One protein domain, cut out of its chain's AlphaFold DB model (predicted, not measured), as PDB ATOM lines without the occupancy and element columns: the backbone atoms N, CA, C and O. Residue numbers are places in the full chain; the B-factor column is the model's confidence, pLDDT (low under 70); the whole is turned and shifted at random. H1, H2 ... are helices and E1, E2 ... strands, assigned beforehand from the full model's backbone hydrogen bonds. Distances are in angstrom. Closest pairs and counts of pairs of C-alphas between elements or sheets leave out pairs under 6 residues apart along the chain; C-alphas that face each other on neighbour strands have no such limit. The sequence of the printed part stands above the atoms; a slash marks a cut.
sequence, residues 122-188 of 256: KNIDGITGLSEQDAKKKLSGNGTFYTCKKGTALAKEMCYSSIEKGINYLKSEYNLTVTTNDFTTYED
ATOM      1  N   LYS A 122     -50.214 -40.069 -42.778       95.81
ATOM      2  CA  LYS A 122     -51.641 -39.695 -42.865       95.81
ATOM      3  C   LYS A 122     -51.915 -38.251 -42.451       95.81
ATOM      4  O   LYS A 122     -52.921 -37.681 -42.867       95.81
ATOM      5  N   ASN A 123     -51.053 -37.676 -41.616       95.50
ATOM      6  CA  ASN A 123     -51.255 -36.358 -41.022       95.50
ATOM      7  C   ASN A 123     -50.251 -35.375 -41.626       95.50
ATOM      8  O   ASN A 123     -49.062 -35.468 -41.327       95.50
ATOM      9  N   ILE A 124     -50.699 -34.484 -42.517       96.25
ATOM     10  CA  ILE A 124     -49.816 -33.596 -43.288       96.25
ATOM     11  C   ILE A 124     -50.366 -32.169 -43.337       96.25
ATOM     12  O   ILE A 124     -51.506 -31.951 -43.752       96.25
ATOM     13  N   ASP A 125     -49.523 -31.184 -43.011       95.38
ATOM     14  CA  ASP A 125     -49.822 -29.742 -43.057       95.38
ATOM     15  C   ASP A 125     -51.165 -29.378 -42.380       95.38
ATOM     16  O   ASP A 125     -51.972 -28.635 -42.940       95.38
ATOM     17  N   GLY A 126     -51.441 -29.958 -41.211       93.50
ATOM     18  CA  GLY A 126     -52.667 -29.702 -40.449       93.50
ATOM     19  C   GLY A 126     -53.884 -30.538 -40.842       93.50
ATOM     20  O   GLY A 126     -54.910 -30.446 -40.175       93.50
ATOM     21  N   ILE A 127     -53.789 -31.378 -41.875       95.12
ATOM     22  CA  ILE A 127     -54.863 -32.297 -42.274       95.12
ATOM     23  C   ILE A 127     -54.566 -33.679 -41.704       95.12
ATOM     24  O   ILE A 127     -53.462 -34.182 -41.895       95.12
ATOM     25  N   THR A 128     -55.540 -34.299 -41.042       95.31
ATOM     26  CA  THR A 128     -55.403 -35.633 -40.444       95.31
ATOM     27  C   THR A 128     -56.127 -36.705 -41.256       95.31
ATOM     28  O   THR A 128     -57.074 -36.419 -41.987       95.31
ATOM     29  N   GLY A 129     -55.679 -37.958 -41.131       95.75
ATOM     30  CA  GLY A 129     -56.396 -39.113 -41.685       95.75
ATOM     31  C   GLY A 129     -56.438 -39.187 -43.216       95.75
ATOM     32  O   GLY A 129     -57.375 -39.756 -43.773       95.75
ATOM     33  N   LEU A 130     -55.446 -38.624 -43.910       97.38
ATOM     34  CA  LEU A 130     -55.380 -38.669 -45.370       97.38
ATOM     35  C   LEU A 130     -55.317 -40.109 -45.896       97.38
ATOM     36  O   LEU A 130     -54.631 -40.976 -45.341       97.38
ATOM     37  N   SER A 131     -55.982 -40.347 -47.029       97.00
ATOM     38  CA  SER A 131     -55.762 -41.555 -47.824       97.00
ATOM     39  C   SER A 131     -54.309 -41.597 -48.319       97.00
ATOM     40  O   SER A 131     -53.680 -40.552 -48.493       97.00
ATOM     41  N   GLU A 132     -53.761 -42.785 -48.593       95.94
ATOM     42  CA  GLU A 132     -52.394 -42.900 -49.133       95.94
ATOM     43  C   GLU A 132     -52.231 -42.090 -50.433       95.94
ATOM     44  O   GLU A 132     -51.197 -41.464 -50.666       95.94
ATOM     45  N   GLN A 133     -53.264 -42.075 -51.280       95.25
ATOM     46  CA  GLN A 133     -53.243 -41.349 -52.544       95.25
ATOM     47  C   GLN A 133     -53.225 -39.831 -52.330       95.25
ATOM     48  O   GLN A 133     -52.481 -39.130 -53.015       95.25
ATOM     49  N   ASP A 134     -54.016 -39.314 -51.393       96.50
ATOM     50  CA  ASP A 134     -54.076 -37.872 -51.134       96.50
ATOM     51  C   ASP A 134     -52.863 -37.382 -50.348       96.50
ATOM     52  O   ASP A 134     -52.348 -36.304 -50.639       96.50
ATOM     53  N   ALA A 135     -52.331 -38.209 -49.445       96.56
ATOM     54  CA  ALA A 135     -51.042 -37.966 -48.816       96.56
ATOM     55  C   ALA A 135     -49.937 -37.819 -49.873       96.56
ATOM     56  O   ALA A 135     -49.218 -36.823 -49.880       96.56
ATOM     57  N   LYS A 136     -49.863 -38.743 -50.839       94.38
ATOM     58  CA  LYS A 136     -48.887 -38.687 -51.941       94.38
ATOM     59  C   LYS A 136     -49.019 -37.456 -52.828       94.38
ATOM     60  O   LYS A 136     -48.005 -36.924 -53.254       94.38
ATOM     61  N   LYS A 137     -50.241 -36.990 -53.101       94.06
ATOM     62  CA  LYS A 137     -50.462 -35.738 -53.851       94.06
ATOM     63  C   LYS A 137     -49.995 -34.505 -53.076       94.06
ATOM     64  O   LYS A 137     -49.685 -33.487 -53.686       94.06
ATOM     65  N   LYS A 138     -50.034 -34.568 -51.743       94.19
ATOM     66  CA  LYS A 138     -49.715 -33.444 -50.860       94.19
ATOM     67  C   LYS A 138     -48.220 -33.332 -50.568       94.19
ATOM     68  O   LYS A 138     -47.730 -32.219 -50.382       94.19
ATOM     69  N   LEU A 139     -47.514 -34.460 -50.516       93.81
ATOM     70  CA  LEU A 139     -46.057 -34.499 -50.418       93.81
ATOM     71  C   LEU A 139     -45.405 -34.084 -51.742       93.81
ATOM     72  O   LEU A 139     -46.002 -34.197 -52.813       93.81
ATOM     73  N   SER A 140     -44.171 -33.588 -51.666       70.56
ATOM     74  CA  SER A 140     -43.349 -33.344 -52.852       70.56
ATOM     75  C   SER A 140     -43.129 -34.651 -53.629       70.56
ATOM     76  O   SER A 140     -43.230 -35.740 -53.068       70.56
ATOM     77  N   GLY A 141     -42.864 -34.559 -54.939       72.06
ATOM     78  CA  GLY A 141     -43.025 -35.673 -55.889       72.06
ATOM     79  C   GLY A 141     -42.328 -37.000 -55.549       72.06
ATOM     80  O   GLY A 141     -42.796 -38.050 -55.982       72.06
ATOM     81  N   ASN A 142     -41.253 -36.983 -54.762       84.81
ATOM     82  CA  ASN A 142     -40.517 -38.175 -54.331       84.81
ATOM     83  C   ASN A 142     -41.042 -38.810 -53.023       84.81
ATOM     84  O   ASN A 142     -40.643 -39.924 -52.678       84.81
ATOM     85  N   GLY A 143     -41.968 -38.146 -52.326       92.25
ATOM     86  CA  GLY A 143     -42.513 -38.570 -51.037       92.25
ATOM     87  C   GLY A 143     -41.772 -38.007 -49.824       92.25
ATOM     88  O   GLY A 143     -42.064 -38.434 -48.709       92.25
ATOM     89  N   THR A 144     -40.843 -37.059 -50.010       95.88
ATOM     90  CA  THR A 144     -40.145 -36.413 -48.890       95.88
ATOM     91  C   THR A 144     -41.126 -35.676 -47.980       95.88
ATOM     92  O   THR A 144     -42.016 -34.955 -48.438       95.88
ATOM     93  N   PHE A 145     -40.926 -35.818 -46.671       96.25
ATOM     94  CA  PHE A 145     -41.673 -35.079 -45.657       96.25
ATOM     95  C   PHE A 145     -40.785 -34.706 -44.468       96.25
ATOM     96  O   PHE A 145     -39.653 -35.176 -44.328       96.25
ATOM     97  N   TYR A 146     -41.316 -33.853 -43.597       95.75
ATOM     98  CA  TYR A 146     -40.605 -33.323 -42.438       95.75
ATOM     99  C   TYR A 146     -41.414 -33.526 -41.160       95.75
ATOM    100  O   TYR A 146     -42.641 -33.431 -41.181       95.75
ATOM    101  N   THR A 147     -40.741 -33.750 -40.036       94.88
ATOM    102  CA  THR A 147     -41.354 -33.701 -38.697       94.88
ATOM    103  C   THR A 147     -40.609 -32.714 -37.813       94.88
ATOM    104  O   THR A 147     -39.413 -32.498 -38.004       94.88
ATOM    105  N   CYS A 148     -41.297 -32.100 -36.850       93.75
ATOM    106  CA  CYS A 148     -40.661 -31.193 -35.896       93.75
ATOM    107  C   CYS A 148     -40.339 -31.914 -34.586       93.75
ATOM    108  O   CYS A 148     -41.214 -32.536 -33.987       93.75
ATOM    109  N   LYS A 149     -39.098 -31.785 -34.109       91.31
ATOM    110  CA  LYS A 149     -38.607 -32.389 -32.857       91.31
ATOM    111  C   LYS A 149     -39.167 -31.698 -31.604       91.31
ATOM    112  O   LYS A 149     -39.100 -32.251 -30.502       91.31
ATOM    113  N   LYS A 150     -39.697 -30.479 -31.756       90.00
ATOM    114  CA  LYS A 150     -40.236 -29.630 -30.683       90.00
ATOM    115  C   LYS A 150     -41.765 -29.662 -30.653       90.00
ATOM    116  O   LYS A 150     -42.414 -29.922 -31.657       90.00
ATOM    117  N   GLY A 151     -42.323 -29.324 -29.492       84.00
ATOM    118  CA  GLY A 151     -43.763 -29.173 -29.294       84.00
ATOM    119  C   GLY A 151     -44.401 -30.300 -28.487       84.00
ATOM    120  O   GLY A 151     -43.722 -31.168 -27.934       84.00
ATOM    121  N   THR A 152     -45.728 -30.236 -28.393       85.25
ATOM    122  CA  THR A 152     -46.566 -31.221 -27.699       85.25
ATOM    123  C   THR A 152     -46.574 -32.563 -28.437       85.25
ATOM    124  O   THR A 152     -46.186 -32.644 -29.602       85.25
ATOM    125  N   ALA A 153     -47.063 -33.624 -27.786       83.31
ATOM    126  CA  ALA A 153     -47.230 -34.929 -28.432       83.31
ATOM    127  C   ALA A 153     -48.066 -34.834 -29.725       83.31
ATOM    128  O   ALA A 153     -47.687 -35.413 -30.735       83.31
ATOM    129  N   LEU A 154     -49.132 -34.026 -29.717       81.19
ATOM    130  CA  LEU A 154     -49.980 -33.781 -30.890       81.19
ATOM    131  C   LEU A 154     -49.226 -33.067 -32.021       81.19
ATOM    132  O   LEU A 154     -49.340 -33.459 -33.178       81.19
ATOM    133  N   ALA A 155     -48.405 -32.064 -31.694       83.56
ATOM    134  CA  ALA A 155     -47.582 -31.375 -32.688       83.56
ATOM    135  C   ALA A 155     -46.551 -32.318 -33.336       83.56
ATOM    136  O   ALA A 155     -46.273 -32.207 -34.528       83.56
ATOM    137  N   LYS A 156     -46.023 -33.285 -32.571       86.31
ATOM    138  CA  LYS A 156     -45.062 -34.290 -33.056       86.31
ATOM    139  C   LYS A 156     -45.680 -35.371 -33.949       86.31
ATOM    140  O   LYS A 156     -44.945 -36.034 -34.676       86.31
ATOM    141  N   GLU A 157     -47.002 -35.545 -33.918       87.25
ATOM    142  CA  GLU A 157     -47.729 -36.482 -34.789       87.25
ATOM    143  C   GLU A 157     -48.056 -35.903 -36.174       87.25
ATOM    144  O   GLU A 157     -48.555 -36.624 -37.041       87.25
ATOM    145  N   MET A 158     -47.770 -34.618 -36.398       93.56
ATOM    146  CA  MET A 158     -47.973 -33.951 -37.679       93.56
ATOM    147  C   MET A 158     -46.702 -33.999 -38.533       93.56
ATOM    148  O   MET A 158     -45.604 -33.667 -38.078       93.56
ATOM    149  N   CYS A 159     -46.865 -34.366 -39.802       95.69
ATOM    150  CA  CYS A 159     -45.833 -34.235 -40.820       95.69
ATOM    151  C   CYS A 159     -46.075 -32.990 -41.675       95.69
ATOM    152  O   CYS A 159     -47.172 -32.430 -41.728       95.69
ATOM    153  N   TYR A 160     -45.041 -32.571 -42.393       96.12
ATOM    154  CA  TYR A 160     -45.089 -31.391 -43.245       96.12
ATOM    155  C   TYR A 160     -44.528 -31.703 -44.621       96.12
ATOM    156  O   TYR A 160     -43.546 -32.432 -44.748       96.12
ATOM    157  N   SER A 161     -45.152 -31.136 -45.650       96.38
ATOM    158  CA  SER A 161     -44.680 -31.234 -47.038       96.38
ATOM    159  C   SER A 161     -43.516 -30.282 -47.337       96.38
ATOM    160  O   SER A 161     -42.787 -30.482 -48.305       96.38
ATOM    161  N   SER A 162     -43.310 -29.260 -46.501       96.19
ATOM    162  CA  SER A 162     -42.122 -28.406 -46.506       96.19
ATOM    163  C   SER A 162     -41.826 -27.868 -45.106       96.19
ATOM    164  O   SER A 162     -42.724 -27.761 -44.266       96.19
ATOM    165  N   ILE A 163     -40.572 -27.483 -44.861       96.62
ATOM    166  CA  ILE A 163     -40.162 -26.859 -43.591       96.62
ATOM    167  C   ILE A 163     -40.925 -25.550 -43.352       96.62
ATOM    168  O   ILE A 163     -41.402 -25.313 -42.247       96.62
ATOM    169  N   GLU A 164     -41.105 -24.725 -44.387       96.75
ATOM    170  CA  GLU A 164     -41.852 -23.465 -44.296       96.75
ATOM    171  C   GLU A 164     -43.297 -23.683 -43.828       96.75
ATOM    172  O   GLU A 164     -43.766 -23.011 -42.908       96.75
ATOM    173  N   LYS A 165     -43.994 -24.672 -44.404       96.25
ATOM    174  CA  LYS A 165     -45.346 -25.026 -43.960       96.25
ATOM    175  C   LYS A 165     -45.361 -25.511 -42.517       96.25
ATOM    176  O   LYS A 165     -46.265 -25.137 -41.774       96.25
ATOM    177  N   GLY A 166     -44.356 -26.290 -42.115       96.19
ATOM    178  CA  GLY A 166     -44.188 -26.714 -40.728       96.19
ATOM    179  C   GLY A 166     -44.040 -25.544 -39.764       96.19
ATOM    180  O   GLY A 166     -44.774 -25.472 -38.782       96.19
ATOM    181  N   ILE A 167     -43.151 -24.593 -40.067       97.25
ATOM    182  CA  ILE A 167     -42.947 -23.381 -39.257       97.25
ATOM    183  C   ILE A 167     -44.256 -22.588 -39.138       97.25
ATOM    184  O   ILE A 167     -44.665 -22.232 -38.031       97.25
ATOM    185  N   ASN A 168     -44.938 -22.345 -40.259       96.94
ATOM    186  CA  ASN A 168     -46.169 -21.556 -40.282       96.94
ATOM    187  C   ASN A 168     -47.308 -22.231 -39.504       96.94
ATOM    188  O   ASN A 168     -48.001 -21.572 -38.725       96.94
ATOM    189  N   TYR A 169     -47.479 -23.543 -39.670       95.69
ATOM    190  CA  TYR A 169     -48.489 -24.320 -38.954       95.69
ATOM    191  C   TYR A 169     -48.218 -24.354 -37.443       95.69
ATOM    192  O   TYR A 169     -49.098 -24.057 -36.645       95.69
ATOM    193  N   LEU A 170     -46.981 -24.645 -37.030       96.25
ATOM    194  CA  LEU A 170     -46.619 -24.718 -35.609       96.25
ATOM    195  C   LEU A 170     -46.752 -23.366 -34.901       96.25
ATOM    196  O   LEU A 170     -47.173 -23.311 -33.744       96.25
ATOM    197  N   LYS A 171     -46.444 -22.269 -35.599       96.00
ATOM    198  CA  LYS A 171     -46.640 -20.918 -35.074       96.00
ATOM    199  C   LYS A 171     -48.120 -20.566 -34.920       96.00
ATOM    200  O   LYS A 171     -48.491 -19.996 -33.902       96.00
ATOM    201  N   SER A 172     -48.947 -20.876 -35.917       95.44
ATOM    202  CA  SER A 172     -50.372 -20.509 -35.911       95.44
ATOM    203  C   SER A 172     -51.204 -21.361 -34.954       95.44
ATOM    204  O   SER A 172     -51.959 -20.804 -34.165       95.44
ATOM    205  N   GLU A 173     -51.026 -22.680 -34.971       95.19
ATOM    206  CA  GLU A 173     -51.859 -23.601 -34.189       95.19
ATOM    207  C   GLU A 173     -51.368 -23.802 -32.752       95.19
ATOM    208  O   GLU A 173     -52.164 -24.026 -31.844       95.19
ATOM    209  N   TYR A 174     -50.052 -23.725 -32.522       93.94
ATOM    210  CA  TYR A 174     -49.454 -24.055 -31.222       93.94
ATOM    211  C   TYR A 174     -48.672 -22.900 -30.586       93.94
ATOM    212  O   TYR A 174     -48.115 -23.078 -29.502       93.94
ATOM    213  N   ASN A 175     -48.601 -21.729 -31.233       94.88
ATOM    214  CA  ASN A 175     -47.774 -20.597 -30.797       94.88
ATOM    215  C   ASN A 175     -46.302 -20.995 -30.542       94.88
ATOM    216  O   ASN A 175     -45.652 -20.504 -29.617       94.88
ATOM    217  N   LEU A 176     -45.778 -21.928 -31.348       94.88
ATOM    218  CA  LEU A 176     -44.408 -22.425 -31.238       94.88
ATOM    219  C   LEU A 176     -43.471 -21.665 -32.180       94.88
ATOM    220  O   LEU A 176     -43.699 -21.587 -33.386       94.88
ATOM    221  N   THR A 177     -42.361 -21.173 -31.632       95.56
ATOM    222  CA  THR A 177     -41.255 -20.617 -32.419       95.56
ATOM    223  C   THR A 177     -40.238 -21.717 -32.705       95.56
ATOM    224  O   THR A 177     -39.552 -22.190 -31.798       95.56
ATOM    225  N   VAL A 178     -40.143 -22.120 -33.969       96.19
ATOM    226  CA  VAL A 178     -39.234 -23.170 -34.449       96.19
ATOM    227  C   VAL A 178     -38.428 -22.683 -35.650       96.19
ATOM    228  O   VAL A 178     -38.815 -21.741 -36.339       96.19
ATOM    229  N   THR A 179     -37.294 -23.327 -35.893       96.25
ATOM    230  CA  THR A 179     -36.375 -23.035 -37.001       96.25
ATOM    231  C   THR A 179     -36.144 -24.285 -37.844       96.25
ATOM    232  O   THR A 179     -36.491 -25.386 -37.427       96.25
ATOM    233  N   THR A 180     -35.508 -24.145 -39.007       96.38
ATOM    234  CA  THR A 180     -35.127 -25.270 -39.883       96.38
ATOM    235  C   THR A 180     -34.405 -26.400 -39.136       96.38
ATOM    236  O   THR A 180     -34.686 -27.569 -39.379       96.38
ATOM    237  N   ASN A 181     -33.543 -26.070 -38.169       95.81
ATOM    238  CA  ASN A 181     -32.766 -27.053 -37.399       95.81
ATOM    239  C   ASN A 181     -33.624 -27.916 -36.455       95.81
ATOM    240  O   ASN A 181     -33.174 -28.960 -35.978       95.81
ATOM    241  N   ASP A 182     -34.862 -27.495 -36.193       95.31
ATOM    242  CA  ASP A 182     -35.808 -28.230 -35.357       95.31
ATOM    243  C   ASP A 182     -36.539 -29.338 -36.126       95.31
ATOM    244  O   ASP A 182     -37.308 -30.090 -35.523       95.31
ATOM    245  N   PHE A 183     -36.311 -29.459 -37.437       95.31
ATOM    246  CA  PHE A 183     -36.951 -30.459 -38.280       95.31
ATOM    247  C   PHE A 183     -36.041 -31.656 -38.562       95.31
ATOM    248  O   PHE A 183     -34.815 -31.556 -38.602       95.31
ATOM    249  N   THR A 184     -36.674 -32.810 -38.755       93.38
ATOM    250  CA  THR A 184     -36.058 -34.013 -39.323       93.38
ATOM    251  C   THR A 184     -36.604 -34.199 -40.728       93.38
ATOM    252  O   THR A 184     -37.823 -34.190 -40.909       93.38
ATOM    253  N   THR A 185     -35.716 -34.368 -41.703       94.12
ATOM    254  CA  THR A 185     -36.080 -34.687 -43.088       94.12
ATOM    255  C   THR A 185     -36.150 -36.197 -43.258       94.12
ATOM    256  O   THR A 185     -35.203 -36.898 -42.914       94.12
ATOM    257  N   TYR A 186     -37.251 -36.684 -43.821       93.44
ATOM    258  CA  TYR A 186     -37.404 -38.067 -44.262       93.44
ATOM    259  C   TYR A 186     -37.356 -38.072 -45.784       93.44
ATOM    260  O   TYR A 186     -38.376 -37.882 -46.450       93.44
ATOM    261  N   GLU A 187     -36.148 -38.202 -46.327       92.88
ATOM    262  CA  GLU A 187     -35.916 -38.193 -47.771       92.88
ATOM    263  C   GLU A 187     -36.611 -39.381 -48.429       92.88
ATOM    264  O   GLU A 187     -36.498 -40.520 -47.971       92.88
ATOM    265  N   ASP A 188     -37.411 -39.093 -49.458       93.88
ATOM    266  CA  ASP A 188     -38.275 -40.051 -50.155       93.88
ATOM    267  C   ASP A 188     -39.228 -40.834 -49.225       93.88
ATOM    268  O   ASP A 188     -39.866 -41.794 -49.648       93.88
TER     269      ASP A 188
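What this domain is: This is residues 122 to 188 of the 256 residues of an uncharacterized protein of Bacteroides ovatus (UniProt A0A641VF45). A short ribbon of two antiparallel strands, E1 and E2, forms a small sheet, and the longest helix, H3, packs on it with residues 163 to 170. The short helix H2 lies near the end of E1, while H1 lies farthest out, and residues 159 to 160 pair beside E1. The printed part has 67 residues with three named helices and two named strands in the order H1, E1, H2, H3, E2; the class is mixed, helices and strands, with 31 residues, under half, in named elements. The whole is compact, with a radius of gyration of the C-alphas of 11.1 A and spans of 31 by 22 by 17 A.

Where its parts are: E1, residues 145 to 148, is 10.6 A long from first to last C-alpha, and E2, residues 183 to 186, is 9.7 A, ending at C-alpha 186 (-37.404, -38.067, -44.262). H3, residues 163 to 174, is 15.7 A. H2, residues 153 to 156, is 5.1 A. H1, residues 132 to 138, is 10.0 A and begins at C-alpha 132 (-52.394, -42.900, -49.133).

How they stand to each other: E1 and E2 are antiparallel, at 151 degrees, with N 184 and O 147 2.9 A apart and N 186 and O 145 2.9 A apart, within hydrogen-bond range. The closest C-alphas of E1 and H3, Tyr 146 and Ile 163, are 6.6 A apart. Those of E1 and H2, Cys 148 and Lys 156, are 6.1 A apart. H2 and H3 are close but not clearly touching, Ala 155 and Leu 170 having the closest C-alphas at 7.3 A. H1 is apart from H2, H3 and E2. In H1 and H3 every O i to N i+4 pair is within hydrogen-bond range; H2 is too short for such a pair.

The domain as a whole: The C-alphas farthest apart, Gln 133 and Thr 177, are 31.3 A apart. The printed part has no cut and no long link; the link E1 to H2 is tight. The mean pLDDT of the printed part is 93.2, and no printed residue is under 70.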